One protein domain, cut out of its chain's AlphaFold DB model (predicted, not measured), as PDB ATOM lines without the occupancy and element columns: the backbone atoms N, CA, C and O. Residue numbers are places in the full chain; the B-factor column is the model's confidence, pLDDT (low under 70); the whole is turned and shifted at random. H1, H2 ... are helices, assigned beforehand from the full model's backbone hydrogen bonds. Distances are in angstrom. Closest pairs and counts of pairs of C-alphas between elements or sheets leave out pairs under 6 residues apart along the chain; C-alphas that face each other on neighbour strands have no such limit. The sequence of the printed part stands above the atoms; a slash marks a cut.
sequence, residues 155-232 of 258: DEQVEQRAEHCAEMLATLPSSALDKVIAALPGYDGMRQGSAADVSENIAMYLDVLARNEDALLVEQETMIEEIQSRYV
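AT A GLANCE: This is residues 155 to 232 of the 258 residues of an uncharacterized protein of Auriculariopsis ampla (UniProt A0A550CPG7). Three long helices, H1, H3 and H4, run side by side, their centres making a triangle, and the shorter H2 packs on H3 and H4 near the end of H1, completing a bundle of four helices. A long loop, residues 184 to 194, leads from H2 to the beginning of H3. The printed part has 78 residues, with four named helices in the order H1, H2, H3, H4 and no named strand: all helix. It is compact, with a radius of gyration of the C-alphas of 11.3 A and spans of 31 by 25 by 18 A.

HOW THE PARTS SIT: Begin at H1, residues 155 to 170, and look across to H3, residues 195 to 212: they touch, closest at the C-alphas of Ala 166 and Ala 203, 5.1 A apart, at a shallow tilt of 20 degrees, opposite ways. H1 also touches H4, residues 214 to 231, the same way at a shallow tilt of 24 degrees; the closest C-alphas are those of Cys 165 and Glu 221, 6.2 A. H2, residues 174 to 183, is close to H1 but not clearly touching, with the C-alphas of Leu 169 and Leu 177 closest at 7.2 A. H2 touches H3 at residues 195 to 202 alone, closest at the C-alphas of Ser 174 and Ala 195, 5.2 A. H2 touches H4 at residues 223 to 231 alone, closest at the C-alphas of Val 180 and Ile 224, 6.6 A; their tilt of 36 degrees is only just steep. H3 and H4 form a helical hairpin, closest at the C-alphas of Ala 210 and Leu 217, 5.7 A. Every O i to N i+4 pair is within hydrogen-bond range in H1 and H3, against 5 of 6 in H2 and 13 of 14 in H4.

IN THESE COORDINATES: Find C-alpha 155 at (172.553, 185.799, 267.659); from there H1 runs 22.5 A to C-alpha 170. H2 is 14.4 A long. Find H3 at C-alpha 195, (148.483, 184.825, 253.230); H3 and H4 are each 26.0 A long, and H4 ends at C-alpha 231, (144.654, 175.131, 262.688).

THE WHOLE: The C-alphas farthest apart, those of Asp 155 and Ser 175, are 31.7 A apart. The printed part has no cut; the link from H2 to H3 is long, and the other two are tight. Look for pLDDT under 70 at residues 155 to 156 and 211 to 216 of this model.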
ATOM      1  N   ASP A 155     172.972 185.324 268.982       63.25
ATOM      2  CA  ASP A 155     172.553 185.799 267.659       63.25
ATOM      3  C   ASP A 155     172.145 184.623 266.754       63.25
ATOM      4  O   ASP A 155     171.069 184.656 266.165       63.25
ATOM      5  N   GLU A 156     172.920 183.529 266.739       69.50
ATOM      6  CA  GLU A 156     172.576 182.311 265.985       69.50
ATOM      7  C   GLU A 156     171.286 181.633 266.488       69.50
ATOM      8  O   GLU A 156     170.481 181.160 265.689       69.50
ATOM      9  N   GLN A 157     171.060 181.561 267.806       72.25
ATOM     10  CA  GLN A 157     169.839 180.957 268.365       72.25
ATOM     11  C   GLN A 157     168.598 181.821 268.134       72.25
ATOM     12  O   GLN A 157     167.503 181.296 267.941       72.25
ATOM     13  N   VAL A 158     168.761 183.138 268.193       74.06
ATOM     14  CA  VAL A 158     167.701 184.112 267.944       74.06
ATOM     15  C   VAL A 158     167.324 184.102 266.461       74.06
ATOM     16  O   VAL A 158     166.137 184.059 266.150       74.06
ATOM     17  N   GLU A 159     168.310 184.035 265.562       76.38
ATOM     18  CA  GLU A 159     168.101 183.885 264.118       76.38
ATOM     19  C   GLU A 159     167.375 182.569 263.794       76.38
ATOM     20  O   GLU A 159     166.321 182.598 263.166       76.38
ATOM     21  N   GLN A 160     167.824 181.434 264.346       80.75
ATOM     22  CA  GLN A 160     167.148 180.137 264.174       80.75
ATOM     23  C   GLN A 160     165.696 180.139 264.668       80.75
ATOM     24  O   GLN A 160     164.828 179.499 264.074       80.75
ATOM     25  N   ARG A 161     165.406 180.838 265.771       79.81
ATOM     26  CA  ARG A 161     164.038 180.952 266.301       79.81
ATOM     27  C   ARG A 161     163.153 181.829 265.433       79.81
ATOM     28  O   ARG A 161     161.979 181.514 265.251       79.81
ATOM     29  N   ALA A 162     163.699 182.919 264.913       81.81
ATOM     30  CA  ALA A 162     162.960 183.789 264.017       81.81
ATOM     31  C   ALA A 162     162.656 183.078 262.686       81.81
ATOM     32  O   ALA A 162     161.510 183.100 262.234       81.81
ATOM     33  N   GLU A 163     163.625 182.331 262.143       85.50
ATOM     34  CA  GLU A 163     163.433 181.434 260.996       85.50
ATOM     35  C   GLU A 163     162.348 180.381 261.276       85.50
ATOM     36  O   GLU A 163     161.411 180.233 260.490       85.50
ATOM     37  N   HIS A 164     162.402 179.711 262.432       85.12
ATOM     38  CA  HIS A 164     161.386 178.738 262.845       85.12
ATOM     39  C   HIS A 164     159.980 179.361 262.922       85.12
ATOM     40  O   HIS A 164     159.007 178.798 262.415       85.12
ATOM     41  N   CYS A 165     159.859 180.563 263.495       84.75
ATOM     42  CA  CYS A 165     158.594 181.293 263.527       84.75
ATOM     43  C   CYS A 165     158.094 181.636 262.118       84.75
ATOM     44  O   CYS A 165     156.904 181.469 261.838       84.75
ATOM     45  N   ALA A 166     158.978 182.071 261.219       87.06
ATOM     46  CA  ALA A 166     158.633 182.368 259.832       87.06
ATOM     47  C   ALA A 166     158.104 181.124 259.095       87.06
ATOM     48  O   ALA A 166     157.076 181.194 258.415       87.06
ATOM     49  N   GLU A 167     158.738 179.965 259.292       87.94
ATOM     50  CA  GLU A 167     158.272 178.688 258.744       87.94
ATOM     51  C   GLU A 167     156.881 178.311 259.269       87.94
ATOM     52  O   GLU A 167     156.001 177.931 258.489       87.94
ATOM     53  N   MET A 168     156.641 178.458 260.576       87.19
ATOM     54  CA  MET A 168     155.323 178.195 261.160       87.19
ATOM     55  C   MET A 168     154.253 179.097 260.543       87.19
ATOM     56  O   MET A 168     153.206 178.598 260.118       87.19
ATOM     57  N   LEU A 169     154.527 180.398 260.430       88.75
ATOM     58  CA  LEU A 169     153.608 181.384 259.861       88.75
ATOM     59  C   LEU A 169     153.269 181.087 258.396       88.75
ATOM     60  O   LEU A 169     152.103 181.184 258.019       88.75
ATOM     61  N   ALA A 170     154.241 180.653 257.591       86.69
ATOM     62  CA  ALA A 170     154.025 180.313 256.184       86.69
ATOM     63  C   ALA A 170     153.040 179.140 255.985       86.69
ATOM     64  O   ALA A 170     152.390 179.030 254.944       86.69
ATOM     65  N   THR A 171     152.902 178.258 256.982       86.50
ATOM     66  CA  THR A 171     151.961 177.121 256.932       86.50
ATOM     67  C   THR A 171     150.546 177.458 257.408       86.50
ATOM     68  O   THR A 171     149.633 176.638 257.253       86.50
ATOM     69  N   LEU A 172     150.342 178.636 258.003       85.75
ATOM     70  CA  LEU A 172     149.060 179.026 258.576       85.75
ATOM     71  C   LEU A 172     148.079 179.530 257.504       85.75
ATOM     72  O   LEU A 172     148.450 180.286 256.608       85.75
ATOM     73  N   PRO A 173     146.783 179.177 257.604       86.62
ATOM     74  CA  PRO A 173     145.756 179.800 256.777       86.62
ATOM     75  C   PRO A 173     145.535 181.262 257.194       86.62
ATOM     76  O   PRO A 173     145.728 181.614 258.358       86.62
ATOM     77  N   SER A 174     145.016 182.097 256.288       85.25
ATOM     78  CA  SER A 174     144.739 183.526 256.545       85.25
ATOM     79  C   SER A 174     143.954 183.779 257.841       85.25
ATOM     80  O   SER A 174     144.351 184.597 258.658       85.25
ATOM     81  N   SER A 175     142.909 182.986 258.101       85.44
ATOM     82  CA  SER A 175     142.115 183.081 259.341       85.44
ATOM     83  C   SER A 175     142.890 182.810 260.643       85.44
ATOM     84  O   SER A 175     142.447 183.214 261.718       85.44
ATOM     85  N   ALA A 176     144.011 182.087 260.573       86.44
ATOM     86  CA  ALA A 176     144.902 181.866 261.708       86.44
ATOM     87  C   ALA A 176     145.920 183.005 261.836       86.44
ATOM     88  O   ALA A 176     146.188 183.440 262.953       86.44
ATOM     89  N   LEU A 177     146.411 183.541 260.713       87.19
ATOM     90  CA  LEU A 177     147.267 184.732 260.694       87.19
ATOM     91  C   LEU A 177     146.559 185.949 261.307       87.19
ATOM     92  O   LEU A 177     147.163 186.661 262.101       87.19
ATOM     93  N   ASP A 178     145.257 186.119 261.063       87.19
ATOM     94  CA  ASP A 178     144.454 187.169 261.712       87.19
ATOM     95  C   ASP A 178     144.461 187.054 263.247       87.19
ATOM     96  O   ASP A 178     144.457 188.057 263.964       87.19
ATOM     97  N   LYS A 179     144.497 185.823 263.773       87.94
ATOM     98  CA  LYS A 179     144.584 185.576 265.218       87.94
ATOM     99  C   LYS A 179     145.972 185.845 265.770       87.94
ATOM    100  O   LYS A 179     146.067 186.365 266.877       87.94
ATOM    101  N   VAL A 180     147.013 185.520 265.004       87.25
ATOM    102  CA  VAL A 180     148.392 185.879 265.349       87.25
ATOM    103  C   VAL A 180     148.506 187.402 265.435       87.25
ATOM    104  O   VAL A 180     148.913 187.922 266.464       87.25
ATOM    105  N   ILE A 181     148.026 188.132 264.424       87.62
ATOM    106  CA  ILE A 181     148.006 189.605 264.405       87.62
ATOM    107  C   ILE A 181     147.280 190.180 265.623       87.62
ATOM    108  O   ILE A 181     147.763 191.127 266.236       87.62
ATOM    109  N   ALA A 182     146.121 189.622 265.982       85.94
ATOM    110  CA  ALA A 182     145.357 190.083 267.140       85.94
ATOM    111  C   ALA A 182     146.062 189.812 268.482       85.94
ATOM    112  O   ALA A 182     145.809 190.522 269.454       85.94
ATOM    113  N   ALA A 183     146.912 188.786 268.542       84.44
ATOM    114  CA  ALA A 183     147.667 188.411 269.731       84.44
ATOM    115  C   ALA A 183     149.028 189.122 269.835       84.44
ATOM    116  O   ALA A 183     149.583 189.193 270.931       84.44
ATOM    117  N   LEU A 184     149.564 189.660 268.732       85.25
ATOM    118  CA  LEU A 184     150.856 190.341 268.723       85.25
ATOM    119  C   LEU A 184     150.758 191.756 269.329       85.25
ATOM    120  O   LEU A 184     150.050 192.620 268.799       85.25
ATOM    121  N   PRO A 185     151.484 192.037 270.426       78.19
ATOM    122  CA  PRO A 185     151.400 193.319 271.111       78.19
ATOM    123  C   PRO A 185     152.071 194.429 270.297       78.19
ATOM    124  O   PRO A 185     153.285 194.465 270.161       78.19
ATOM    125  N   GLY A 186     151.290 195.390 269.800       78.56
ATOM    126  CA  GLY A 186     151.834 196.543 269.071       78.56
ATOM    127  C   GLY A 186     152.216 196.255 267.617       78.56
ATOM    128  O   GLY A 186     152.927 197.055 267.014       78.56
ATOM    129  N   TYR A 187     151.738 195.147 267.041       83.56
ATOM    130  CA  TYR A 187     151.830 194.928 265.600       83.56
ATOM    131  C   TYR A 187     150.909 195.908 264.852       83.56
ATOM    132  O   TYR A 187     149.678 195.830 264.941       83.56
ATOM    133  N   ASP A 188     151.523 196.819 264.099       79.50
ATOM    134  CA  ASP A 188     150.854 197.808 263.236       79.50
ATOM    135  C   ASP A 188     151.121 197.546 261.740       79.50
ATOM    136  O   ASP A 188     150.965 198.413 260.883       79.50
ATOM    137  N   GLY A 189     151.581 196.331 261.422       79.12
ATOM    138  CA  GLY A 189     151.873 195.907 260.059       79.12
ATOM    139  C   GLY A 189     150.619 195.604 259.237       79.12
ATOM    140  O   GLY A 189     149.473 195.829 259.638       79.12
ATOM    141  N   MET A 190     150.838 195.057 258.044       79.75
ATOM    142  CA  MET A 190     149.771 194.775 257.089       79.75
ATOM    143  C   MET A 190     148.838 193.685 257.642       79.75
ATOM    144  O   MET A 190     149.293 192.636 258.098       79.75
ATOM    145  N   ARG A 191     147.526 193.954 257.619       78.94
ATOM    146  CA  ARG A 191     146.475 193.048 258.127       78.94
ATOM    147  C   ARG A 191     145.673 192.349 257.032       78.94
ATOM    148  O   ARG A 191     144.857 191.489 257.324       78.94
ATOM    149  N   GLN A 192     145.832 192.777 255.784       76.12
ATOM    150  CA  GLN A 192     145.069 192.293 254.637       76.12
ATOM    151  C   GLN A 192     146.020 192.147 253.454       76.12
ATOM    152  O   GLN A 192     146.860 193.014 253.238       76.12
ATOM    153  N   GLY A 193     145.884 191.065 252.694       79.25
ATOM    154  CA  GLY A 193     146.794 190.719 251.605       79.25
ATOM    155  C   GLY A 193     146.713 189.231 251.292       79.25
ATOM    156  O   GLY A 193     145.821 188.537 251.795       79.25
ATOM    157  N   SER A 194     147.634 188.725 250.469       85.62
ATOM    158  CA  SER A 194     147.782 187.275 250.359       85.62
ATOM    159  C   SER A 194     148.311 186.712 251.684       85.62
ATOM    160  O   SER A 194     148.981 187.410 252.446       85.62
ATOM    161  N   ALA A 195     148.003 185.448 251.992       84.19
ATOM    162  CA  ALA A 195     148.483 184.825 253.230       84.19
ATOM    163  C   ALA A 195     150.021 184.838 253.321       84.19
ATOM    164  O   ALA A 195     150.556 185.002 254.413       84.19
ATOM    165  N   ALA A 196     150.706 184.744 252.176       84.56
ATOM    166  CA  ALA A 196     152.156 184.855 252.088       84.56
ATOM    167  C   ALA A 196     152.637 186.246 252.534       84.56
ATOM    168  O   ALA A 196     153.436 186.330 253.462       84.56
ATOM    169  N   ASP A 197     152.070 187.320 251.974       85.25
ATOM    170  CA  ASP A 197     152.469 188.700 252.301       85.25
ATOM    171  C   ASP A 197     152.233 189.025 253.782       85.25
ATOM    172  O   ASP A 197     153.030 189.701 254.433       85.25
ATOM    173  N   VAL A 198     151.122 188.530 254.336       86.62
ATOM    174  CA  VAL A 198     150.790 188.720 255.752       86.62
ATOM    175  C   VAL A 198     151.756 187.934 256.642       86.62
ATOM    176  O   VAL A 198     152.239 188.477 257.634       86.62
ATOM    177  N   SER A 199     152.080 186.686 256.289       88.00
ATOM    178  CA  SER A 199     153.049 185.877 257.039       88.00
ATOM    179  C   SER A 199     154.464 186.463 257.003       88.00
ATOM    180  O   SER A 199     155.127 186.489 258.037       88.00
ATOM    181  N   GLU A 200     154.893 187.007 255.860       87.81
ATOM    182  CA  GLU A 200     156.198 187.653 255.693       87.81
ATOM    183  C   GLU A 200     156.297 188.930 256.535       87.81
ATOM    184  O   GLU A 200     157.291 189.151 257.222       87.81
ATOM    185  N   ASN A 201     155.237 189.741 256.575       87.31
ATOM    186  CA  ASN A 201     155.229 190.963 257.379       87.31
ATOM    187  C   ASN A 201     155.239 190.675 258.891       87.31
ATOM    188  O   ASN A 201     155.912 191.359 259.664       87.31
ATOM    189  N   ILE A 202     154.537 189.623 259.324       87.44
ATOM    190  CA  ILE A 202     154.619 189.156 260.711       87.44
ATOM    191  C   ILE A 202     156.034 188.647 261.017       87.44
ATOM    192  O   ILE A 202     156.582 189.009 262.055       87.44
ATOM    193  N   ALA A 203     156.648 187.866 260.122       88.56
ATOM    194  CA  ALA A 203     158.019 187.385 260.296       88.56
ATOM    195  C   ALA A 203     159.019 188.546 260.427       88.56
ATOM    196  O   ALA A 203     159.797 188.574 261.373       88.56
ATOM    197  N   MET A 204     158.911 189.573 259.577       85.50
ATOM    198  CA  MET A 204     159.733 190.785 259.687       85.50
ATOM    199  C   MET A 204     159.564 191.498 261.034       85.50
ATOM    200  O   MET A 204     160.525 192.025 261.593       85.50
ATOM    201  N   TYR A 205     158.343 191.547 261.568       85.31
ATOM    202  CA  TYR A 205     158.098 192.125 262.885       85.31
ATOM    203  C   TYR A 205     158.755 191.301 264.002       85.31
ATOM    204  O   TYR A 205     159.370 191.876 264.904       85.31
ATOM    205  N   LEU A 206     158.676 189.970 263.922       84.19
ATOM    206  CA  LEU A 206     159.339 189.068 264.863       84.19
ATOM    207  C   LEU A 206     160.862 189.183 264.775       84.19
ATOM    208  O   LEU A 206     161.493 189.236 265.820       84.19
ATOM    209  N   ASP A 207     161.445 189.340 263.584       81.81
ATOM    210  CA  ASP A 207     162.881 189.611 263.405       81.81
ATOM    211  C   ASP A 207     163.314 190.907 264.102       81.81
ATOM    212  O   ASP A 207     164.380 190.996 264.718       81.81
ATOM    213  N   VAL A 208     162.483 191.950 264.018       78.94
ATOM    214  CA  VAL A 208     162.755 193.220 264.699       78.94
ATOM    215  C   VAL A 208     162.636 193.057 266.213       78.94
ATOM    216  O   VAL A 208     163.458 193.610 266.945       78.94
ATOM    217  N   LEU A 209     161.658 192.299 266.709       75.56
ATOM    218  CA  LEU A 209     161.539 192.011 268.139       75.56
ATOM    219  C   LEU A 209     162.672 191.128 268.657       75.56
ATOM    220  O   LEU A 209     163.217 191.416 269.717       75.56
ATOM    221  N   ALA A 210     163.072 190.126 267.883       73.69
ATOM    222  CA  ALA A 210     164.174 189.216 268.151       73.69
ATOM    223  C   ALA A 210     165.484 189.974 268.399       73.69
ATOM    224  O   ALA A 210     166.229 189.646 269.307       73.69
ATOM    225  N   ARG A 211     165.736 191.054 267.652       69.19
ATOM    226  CA  ARG A 211     166.939 191.887 267.822       69.19
ATOM    227  C   ARG A 211     166.886 192.839 269.018       69.19
ATOM    228  O   ARG A 211     167.919 193.387 269.403       69.19
ATOM    229  N   ASN A 212     165.698 193.098 269.561       66.06
ATOM    230  CA  ASN A 212     165.496 194.092 270.613       66.06
ATOM    231  C   ASN A 212     165.244 193.451 271.986       66.06
ATOM    232  O   ASN A 212     165.768 193.945 272.987       66.06
ATOM    233  N   GLU A 213     164.452 192.376 272.047       67.69
ATOM    234  CA  GLU A 213     163.977 191.748 273.283       67.69
ATOM    235  C   GLU A 213     163.734 190.226 273.116       67.69
ATOM    236  O   GLU A 213     162.595 189.776 273.004       67.69
ATOM    237  N   ASP A 214     164.794 189.407 273.190       63.03
ATOM    238  CA  ASP A 214     164.757 187.937 273.011       63.03
ATOM    239  C   ASP A 214     163.687 187.210 273.849       63.03
ATOM    240  O   ASP A 214     163.152 186.180 273.443       63.03
ATOM    241  N   ALA A 215     163.377 187.722 275.045       63.06
ATOM    242  CA  ALA A 215     162.385 187.120 275.935       63.06
ATOM    243  C   ALA A 215     160.959 187.199 275.361       63.06
ATOM    244  O   ALA A 215     160.181 186.266 275.547       63.06
ATOM    245  N   LEU A 216     160.637 188.274 274.634       67.88
ATOM    246  CA  LEU A 216     159.335 188.434 273.987       67.88
ATOM    247  C   LEU A 216     159.175 187.486 272.797       67.88
ATOM    248  O   LEU A 216     158.073 186.999 272.554       67.88
ATOM    249  N   LEU A 217     160.272 187.179 272.096       76.31
ATOM    250  CA  LEU A 217     160.252 186.242 270.974       76.31
ATOM    251  C   LEU A 217     159.832 184.837 271.425       76.31
ATOM    252  O   LEU A 217     159.048 184.192 270.742       76.31
ATOM    253  N   VAL A 218     160.287 184.382 272.599       75.69
ATOM    254  CA  VAL A 218     159.907 183.065 273.149       75.69
ATOM    255  C   VAL A 218     158.412 182.997 273.458       75.69
ATOM    256  O   VAL A 218     157.750 182.011 273.141       75.69
ATOM    257  N   GLU A 219     157.857 184.044 274.070       77.19
ATOM    258  CA  GLU A 219     156.419 184.105 274.353       77.19
ATOM    259  C   GLU A 219     155.605 184.090 273.051       77.19
ATOM    260  O   GLU A 219     154.595 183.391 272.944       77.19
ATOM    261  N   GLN A 220     156.074 184.802 272.028       80.38
ATOM    262  CA  GLN A 220     155.422 184.856 270.722       80.38
ATOM    263  C   GLN A 220     155.533 183.541 269.948       80.38
ATOM    264  O   GLN A 220     154.544 183.121 269.353       80.38
ATOM    265  N   GLU A 221     156.676 182.859 270.013       83.44
ATOM    266  CA  GLU A 221     156.881 181.524 269.443       83.44
ATOM    267  C   GLU A 221     155.860 180.532 270.012       83.44
ATOM    268  O   GLU A 221     155.113 179.917 269.252       83.44
ATOM    269  N   THR A 222     155.724 180.459 271.344       82.75
ATOM    270  CA  THR A 222     154.740 179.560 271.980       82.75
ATOM    271  C   THR A 222     153.297 179.887 271.584       82.75
ATOM    272  O   THR A 222     152.481 178.990 271.373       82.75
ATOM    273  N   MET A 223     152.975 181.170 271.417       86.75
ATOM    274  CA  MET A 223     151.656 181.610 270.966       86.75
ATOM    275  C   MET A 223     151.384 181.211 269.505       86.75
ATOM    276  O   MET A 223     150.280 180.754 269.190       86.75
ATOM    277  N   ILE A 224     152.383 181.316 268.623       86.44
ATOM    278  CA  ILE A 224     152.283 180.876 267.225       86.44
ATOM    279  C   ILE A 224     152.129 179.352 267.156       86.44
ATOM    280  O   ILE A 224     151.239 178.881 266.446       86.44
ATOM    281  N   GLU A 225     152.897 178.588 267.938       85.38
ATOM    282  CA  GLU A 225     152.767 177.127 268.051       85.38
ATOM    283  C   GLU A 225     151.364 176.711 268.521       85.38
ATOM    284  O   GLU A 225     150.735 175.811 267.953       85.38
ATOM    285  N   GLU A 226     150.823 177.388 269.539       85.25
ATOM    286  CA  GLU A 226     149.473 177.126 270.032       85.25
ATOM    287  C   GLU A 226     148.416 177.362 268.953       85.25
ATOM    288  O   GLU A 226     147.497 176.549 268.795       85.25
ATOM    289  N   ILE A 227     148.528 178.454 268.195       84.44
ATOM    290  CA  ILE A 227     147.626 178.736 267.077       84.44
ATOM    291  C   ILE A 227     147.816 177.670 265.995       84.44
ATOM    292  O   ILE A 227     146.837 177.057 265.565       84.44
ATOM    293  N   GLN A 228     149.048 177.353 265.613       84.44
ATOM    294  CA  GLN A 228     149.336 176.340 264.604       84.44
ATOM    295  C   GLN A 228     148.750 174.975 264.977       84.44
ATOM    296  O   GLN A 228     148.077 174.368 264.149       84.44
ATOM    297  N   SER A 229     148.861 174.536 266.232       82.00
ATOM    298  CA  SER A 229     148.296 173.260 266.699       82.00
ATOM    299  C   SER A 229     146.767 173.156 266.545       82.00
ATOM    300  O   SER A 229     146.222 172.062 266.367       82.00
ATOM    301  N   ARG A 230     146.058 174.293 266.587       81.62
ATOM    302  CA  ARG A 230     144.593 174.365 266.452       81.62
ATOM    303  C   ARG A 230     144.136 174.395 264.994       81.62
ATOM    304  O   ARG A 230     143.003 174.007 264.711       81.62
ATOM    305  N   TYR A 231     144.993 174.863 264.089       76.25
ATOM    306  CA  TYR A 231     144.654 175.131 262.688       76.25
ATOM    307  C   TYR A 231     145.283 174.142 261.708       76.25
ATOM    308  O   TYR A 231     144.656 173.743 260.727       76.25
ATOM    309  N   VAL A 232     146.495 173.694 262.003       71.50
ATOM    310  CA  VAL A 232     147.220 172.670 261.267       71.50
ATOM    311  C   VAL A 232     147.047 171.369 262.041       71.50
ATOM    312  O   VAL A 232     147.810 171.023 262.938       71.50
TER     313      VAL A 232